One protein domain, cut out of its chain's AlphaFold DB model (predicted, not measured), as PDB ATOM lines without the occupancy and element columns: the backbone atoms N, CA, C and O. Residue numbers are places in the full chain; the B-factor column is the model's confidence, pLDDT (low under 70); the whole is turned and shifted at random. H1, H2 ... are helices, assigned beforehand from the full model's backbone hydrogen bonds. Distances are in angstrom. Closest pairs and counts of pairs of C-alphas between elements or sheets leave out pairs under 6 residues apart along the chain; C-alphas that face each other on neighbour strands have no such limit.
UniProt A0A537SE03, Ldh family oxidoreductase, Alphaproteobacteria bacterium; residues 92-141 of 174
ATOM      1  N   ALA A  92      30.223 -46.101 -65.394       94.94
ATOM      2  CA  ALA A  92      31.222 -47.143 -65.174       94.94
ATOM      3  C   ALA A  92      30.768 -48.539 -65.645       94.94
ATOM      4  O   ALA A  92      31.628 -49.378 -65.923       94.94
ATOM      5  N   GLY A  93      29.456 -48.784 -65.775       95.25
ATOM      6  CA  GLY A  93      28.894 -50.043 -66.271       95.25
ATOM      7  C   GLY A  93      29.317 -50.385 -67.703       95.25
ATOM      8  O   GLY A  93      29.372 -51.557 -68.066       95.25
ATOM      9  N   HIS A  94      29.713 -49.381 -68.488       95.88
ATOM     10  CA  HIS A  94      30.180 -49.548 -69.867       95.88
ATOM     11  C   HIS A  94      31.676 -49.898 -69.982       95.88
ATOM     12  O   HIS A  94      32.197 -50.037 -71.089       95.88
ATOM     13  N   PHE A  95      32.392 -50.046 -68.862       96.00
ATOM     14  CA  PHE A  95      33.827 -50.342 -68.840       96.00
ATOM     15  C   PHE A  95      34.113 -51.712 -68.211       96.00
ATOM     16  O   PHE A  95      33.337 -52.170 -67.376       96.00
ATOM     17  N   PRO A  96      35.273 -52.346 -68.493       94.75
ATOM     18  CA  PRO A  96      35.599 -53.683 -67.976       94.75
ATOM     19  C   PRO A  96      35.556 -53.826 -66.448       94.75
ATOM     20  O   PRO A  96      35.434 -54.931 -65.928       94.75
ATOM     21  N   ALA A  97      35.701 -52.720 -65.712       90.62
ATOM     22  CA  ALA A  97      35.578 -52.735 -64.261       90.62
ATOM     23  C   ALA A  97      34.123 -52.912 -63.793       90.62
ATOM     24  O   ALA A  97      33.930 -53.509 -62.737       90.62
ATOM     25  N   GLY A  98      33.136 -52.410 -64.547       92.00
ATOM     26  CA  GLY A  98      31.710 -52.490 -64.228       92.00
ATOM     27  C   GLY A  98      31.411 -52.197 -62.756       92.00
ATOM     28  O   GLY A  98      31.914 -51.230 -62.178       92.00
ATOM     29  N   GLU A  99      30.668 -53.099 -62.119       88.00
ATOM     30  CA  GLU A  99      30.300 -53.020 -60.697       88.00
ATOM     31  C   GLU A  99      31.511 -53.035 -59.744       88.00
ATOM     32  O   GLU A  99      31.490 -52.401 -58.686       88.00
ATOM     33  N   ARG A 100      32.629 -53.662 -60.140       95.19
ATOM     34  CA  ARG A 100      33.869 -53.696 -59.338       95.19
ATOM     35  C   ARG A 100      34.563 -52.337 -59.274       95.19
ATOM     36  O   ARG A 100      35.499 -52.161 -58.489       95.19
ATOM     37  N   PHE A 101      34.159 -51.360 -60.088       96.75
ATOM     38  CA  PHE A 101      34.746 -50.023 -60.054       96.75
ATOM     39  C   PHE A 101      34.615 -49.377 -58.666       96.75
ATOM     40  O   PHE A 101      35.593 -48.822 -58.163       96.75
ATOM     41  N   ALA A 102      33.466 -49.536 -58.000       94.25
ATOM     42  CA  ALA A 102      33.241 -48.999 -56.658       94.25
ATOM     43  C   ALA A 102      34.215 -49.583 -55.617       94.25
ATOM     44  O   ALA A 102      34.770 -48.850 -54.795       94.25
ATOM     45  N   GLU A 103      34.490 -50.889 -55.682       95.62
ATOM     46  CA  GLU A 103      35.472 -51.549 -54.813       95.62
ATOM     47  C   GLU A 103      36.887 -51.018 -55.056       95.62
ATOM     48  O   GLU A 103      37.632 -50.761 -54.109       95.62
ATOM     49  N   ARG A 104      37.254 -50.796 -56.325       95.88
ATOM     50  CA  ARG A 104      38.557 -50.225 -56.694       95.88
ATOM     51  C   ARG A 104      38.716 -48.801 -56.169       95.88
ATOM     52  O   ARG A 104      39.782 -48.481 -55.642       95.88
ATOM     53  N   VAL A 105      37.674 -47.974 -56.277       95.56
ATOM     54  CA  VAL A 105      37.652 -46.609 -55.727       95.56
ATOM     55  C   VAL A 105      37.812 -46.647 -54.209       95.56
ATOM     56  O   VAL A 105      38.697 -45.975 -53.681       95.56
ATOM     57  N   ARG A 106      37.039 -47.491 -53.510       95.25
ATOM     58  CA  ARG A 106      37.150 -47.667 -52.054       95.25
ATOM     59  C   ARG A 106      38.559 -48.096 -51.651       95.25
ATOM     60  O   ARG A 106      39.167 -47.462 -50.797       95.25
ATOM     61  N   GLY A 107      39.105 -49.123 -52.301       96.94
ATOM     62  CA  GLY A 107      40.458 -49.602 -52.031       96.94
ATOM     63  C   GLY A 107      41.525 -48.529 -52.263       96.94
ATOM     64  O   GLY A 107      42.460 -48.409 -51.473       96.94
ATOM     65  N   GLN A 108      41.379 -47.708 -53.308       97.31
ATOM     66  CA  GLN A 108      42.300 -46.603 -53.566       97.31
ATOM     67  C   GLN A 108      42.186 -45.491 -52.518       97.31
ATOM     68  O   GLN A 108      43.216 -45.023 -52.037       97.31
ATOM     69  N   ALA A 109      40.971 -45.100 -52.130       96.88
ATOM     70  CA  ALA A 109      40.752 -44.110 -51.076       96.88
ATOM     71  C   ALA A 109      41.353 -44.573 -49.737       96.88
ATOM     72  O   ALA A 109      42.052 -43.804 -49.073       96.88
ATOM     73  N   THR A 110      41.184 -45.852 -49.383       96.88
ATOM     74  CA  THR A 110      41.821 -46.444 -48.197       96.88
ATOM     75  C   THR A 110      43.345 -46.371 -48.281       96.88
ATOM     76  O   THR A 110      43.985 -45.974 -47.312       96.88
ATOM     77  N   ARG A 111      43.947 -46.692 -49.436       97.62
ATOM     78  CA  ARG A 111      45.409 -46.595 -49.622       97.62
ATOM     79  C   ARG A 111      45.936 -45.170 -49.464       97.62
ATOM     80  O   ARG A 111      46.979 -44.982 -48.843       97.62
ATOM     81  N   VAL A 112      45.233 -44.173 -50.003       97.19
ATOM     82  CA  VAL A 112      45.606 -42.757 -49.833       97.19
ATOM     83  C   VAL A 112      45.594 -42.389 -48.350       97.19
ATOM     84  O   VAL A 112      46.592 -41.906 -47.827       97.19
ATOM     85  N   SER A 113      44.510 -42.711 -47.653       96.25
ATOM     86  CA  SER A 113      44.335 -42.373 -46.233       96.25
ATOM     87  C   SER A 113      45.319 -43.115 -45.314       96.25
ATOM     88  O   SER A 113      45.730 -42.597 -44.278       96.25
ATOM     89  N   ALA A 114      45.749 -44.317 -45.712       96.44
ATOM     90  CA  ALA A 114      46.751 -45.126 -45.015       96.44
ATOM     91  C   ALA A 114      48.206 -44.811 -45.425       96.44
ATOM     92  O   ALA A 114      49.129 -45.506 -44.995       96.44
ATOM     93  N   SER A 115      48.436 -43.802 -46.273       96.62
ATOM     94  CA  SER A 115      49.778 -43.475 -46.765       96.62
ATOM     95  C   SER A 115      50.712 -43.008 -45.646       96.62
ATOM     96  O   SER A 115      50.286 -42.460 -44.624       96.62
ATOM     97  N   LYS A 116      52.022 -43.204 -45.853       96.62
ATOM     98  CA  LYS A 116      53.046 -42.708 -44.928       96.62
ATOM     99  C   LYS A 116      52.887 -41.197 -44.752       96.62
ATOM    100  O   LYS A 116      52.835 -40.450 -45.727       96.62
ATOM    101  N   ARG A 117      52.835 -40.761 -43.496       96.44
ATOM    102  CA  ARG A 117      52.666 -39.354 -43.126       96.44
ATOM    103  C   ARG A 117      53.992 -38.615 -43.269       96.44
ATOM    104  O   ARG A 117      55.053 -39.168 -42.969       96.44
ATOM    105  N   GLY A 118      53.921 -37.366 -43.719       94.56
ATOM    106  CA  GLY A 118      55.051 -36.445 -43.644       94.56
ATOM    107  C   GLY A 118      55.296 -35.977 -42.202       94.56
ATOM    108  O   GLY A 118      54.415 -36.129 -41.351       94.56
ATOM    109  N   PRO A 119      56.471 -35.397 -41.901       95.88
ATOM    110  CA  PRO A 119      56.724 -34.764 -40.608       95.88
ATOM    111  C   PRO A 119      55.628 -33.746 -40.259       95.88
ATOM    112  O   PRO A 119      55.254 -32.932 -41.098       95.88
ATOM    113  N   GLY A 120      55.096 -33.811 -39.037       94.31
ATOM    114  CA  GLY A 120      54.039 -32.903 -38.566       94.31
ATOM    115  C   GLY A 120      52.634 -33.171 -39.123       94.31
ATOM    116  O   GLY A 120      51.700 -32.468 -38.751       94.31
ATOM    117  N   VAL A 121      52.447 -34.183 -39.977       94.69
ATOM    118  CA  VAL A 121      51.127 -34.550 -40.510       94.69
ATOM    119  C   VAL A 121      50.468 -35.591 -39.607       94.69
ATOM    120  O   VAL A 121      50.896 -36.744 -39.553       94.69
ATOM    121  N   GLU A 122      49.389 -35.204 -38.926       92.38
ATOM    122  CA  GLU A 122      48.639 -36.102 -38.040       92.38
ATOM    123  C   GLU A 122      47.870 -37.177 -38.823       92.38
ATOM    124  O   GLU A 122      47.912 -38.355 -38.462       92.38
ATOM    125  N   ARG A 123      47.215 -36.798 -39.928       92.62
ATOM    126  CA  ARG A 123      46.410 -37.693 -40.771       92.62
ATOM    127  C   ARG A 123      46.440 -37.263 -42.238       92.62
ATOM    128  O   ARG A 123      46.438 -36.074 -42.541       92.62
ATOM    129  N   VAL A 124      46.439 -38.248 -43.137       95.56
ATOM    130  CA  VAL A 124      46.222 -38.062 -44.579       95.56
ATOM    131  C   VAL A 124      44.760 -38.378 -44.883       95.56
ATOM    132  O   VAL A 124      44.232 -39.360 -44.365       95.56
ATOM    133  N   TYR A 125      44.125 -37.554 -45.713       95.31
ATOM    134  CA  TYR A 125      42.733 -37.731 -46.121       95.31
ATOM    135  C   TYR A 125      42.647 -38.058 -47.610       95.31
ATOM    136  O   TYR A 125      43.339 -37.442 -48.426       95.31
ATOM    137  N   ALA A 126      41.764 -38.981 -47.978       97.06
ATOM    138  CA  ALA A 126      41.337 -39.120 -49.363       97.06
ATOM    139  C   ALA A 126      40.457 -37.923 -49.789       97.06
ATOM    140  O   ALA A 126      39.778 -37.318 -48.948       97.06
ATOM    141  N   PRO A 127      40.415 -37.571 -51.090       95.31
ATOM    142  CA  PRO A 127      39.512 -36.534 -51.585       95.31
ATOM    143  C   PRO A 127      38.060 -36.789 -51.155       95.31
ATOM    144  O   PRO A 127      37.525 -37.876 -51.360       95.31
ATOM    145  N   GLY A 128      37.437 -35.786 -50.533       94.12
ATOM    146  CA  GLY A 128      36.064 -35.852 -50.016       94.12
ATOM    147  C   GLY A 128      35.920 -36.393 -48.588       94.12
ATOM    148  O   GLY A 128      34.931 -36.074 -47.934       94.12
ATOM    149  N   GLU A 129      36.903 -37.125 -48.055       95.06
ATOM    150  CA  GLU A 129      36.822 -37.741 -46.721       95.06
ATOM    151  C   GLU A 129      36.692 -36.700 -45.602       95.06
ATOM    152  O   GLU A 129      35.825 -36.828 -44.740       95.06
ATOM    153  N   LEU A 130      37.512 -35.641 -45.639       92.94
ATOM    154  CA  LEU A 130      37.476 -34.565 -44.645       92.94
ATOM    155  C   LEU A 130      36.110 -33.865 -44.619       92.94
ATOM    156  O   LEU A 130      35.533 -33.661 -43.556       92.94
ATOM    157  N   VAL A 131      35.574 -33.519 -45.792       92.31
ATOM    158  CA  VAL A 131      34.282 -32.824 -45.905       92.31
ATOM    159  C   VAL A 131      33.133 -33.741 -45.478       92.31
ATOM    160  O   VAL A 131      32.221 -33.292 -44.786       92.31
ATOM    161  N   TRP A 132      33.192 -35.030 -45.831       92.62
ATOM    162  CA  TRP A 132      32.223 -36.029 -45.379       92.62
ATOM    163  C   TRP A 132      32.226 -36.169 -43.854       92.62
ATOM    164  O   TRP A 132      31.169 -36.080 -43.234       92.62
ATOM    165  N   ALA A 133      33.403 -36.327 -43.242       91.88
ATOM    166  CA  ALA A 133      33.543 -36.435 -41.793       91.88
ATOM    167  C   ALA A 133      33.016 -35.185 -41.074       91.88
ATOM    168  O   ALA A 133      32.248 -35.312 -40.124       91.88
ATOM    169  N   THR A 134      33.354 -33.988 -41.567       91.31
ATOM    170  CA  THR A 134      32.838 -32.722 -41.026       91.31
ATOM    171  C   THR A 134      31.316 -32.656 -41.101       91.31
ATOM    172  O   THR A 134      30.685 -32.284 -40.119       91.31
ATOM    173  N   ARG A 135      30.708 -33.058 -42.225       91.31
ATOM    174  CA  ARG A 135      29.244 -33.079 -42.377       91.31
ATOM    175  C   ARG A 135      28.562 -34.059 -41.418       91.31
ATOM    176  O   ARG A 135      27.488 -33.751 -40.916       91.31
ATOM    177  N   GLN A 136      29.155 -35.231 -41.187       92.38
ATOM    178  CA  GLN A 136      28.620 -36.208 -40.233       92.38
ATOM    179  C   GLN A 136      28.721 -35.683 -38.799       92.38
ATOM    180  O   GLN A 136      27.738 -35.701 -38.069       92.38
ATOM    181  N   ALA A 137      29.884 -35.146 -38.426       92.31
ATOM    182  CA  ALA A 137      30.117 -34.580 -37.101       92.31
ATOM    183  C   ALA A 137      29.282 -33.323 -36.822       92.31
ATOM    184  O   ALA A 137      29.056 -32.982 -35.666       92.31
ATOM    185  N   SER A 138      28.852 -32.612 -37.868       90.44
ATOM    186  CA  SER A 138      27.991 -31.445 -37.716       90.44
ATOM    187  C   SER A 138      26.518 -31.808 -37.542       90.44
ATOM    188  O   SER A 138      25.731 -30.915 -37.255       90.44
ATOM    189  N   GLU A 139      26.128 -33.073 -37.745       88.81
ATOM    190  CA  GLU A 139      24.744 -33.557 -37.618       88.81
ATOM    191  C   GLU A 139      23.730 -32.720 -38.426       88.81
ATOM    192  O   GLU A 139      22.576 -32.538 -38.049       88.81
ATOM    193  N   GLY A 140      24.169 -32.171 -39.565       83.31
ATOM    194  CA  GLY A 140      23.351 -31.281 -40.397       83.31
ATOM    195  C   GLY A 140      23.239 -29.835 -39.892       83.31
ATOM    196  O   GLY A 140      22.592 -29.019 -40.546       83.31
ATOM    197  N   VAL A 141      23.901 -29.486 -38.788       85.50
ATOM    198  CA  VAL A 141      23.981 -28.125 -38.243       85.50
ATOM    199  C   VAL A 141      25.198 -27.390 -38.812       85.50
ATOM    200  O   VAL A 141      26.257 -27.975 -39.041       85.50
TER     201      VAL A 141
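Overview. This is residues 92 to 141 of the 174 residues of the protein "Ldh family oxidoreductase" of Alphaproteobacteria bacterium (UniProt A0A537SE03). The longer helix H1 and the shorter H2 are set like the arms of an open L, apart from each other, and the loop between them swings out beyond the end of H1 and folds back before H2 begins. Residues 117 to 122 of that loop stick out, as do residues 94 to 99 and residues 130 to 141, of which 130 to 137 belong to H2. The printed part has 50 residues with two named helices, H1 then H2, and no named strand; it is all helix by class, though the helices hold 23 of the 50. It is flat, spanning 40 by 33 by 10 A, and only just loose, close to extended, with a radius of gyration of the C-alphas of 14.5 A.

Along the chain. Find C-alpha 100 at (33.869, -53.696, -59.338); from there H1, residues 100 to 113, runs 20.2 A to C-alpha 113. H2, residues 129 to 137, runs 12.1 A and ends at C-alpha 137, at (30.117, -34.580, -37.101).

Arrangement. Start from H1: H2 is apart from it. In H1 and H2 every O i to N i+4 pair is within hydrogen-bond range.

Size, cuts and confidence. Look at His 94 and Gly 120 for the two C-alphas farthest apart, 42.7 A. The link from H1 to H2, residues 114 to 128, is long. The printed part has no cut, and no printed residue is under 70 in pLDDT.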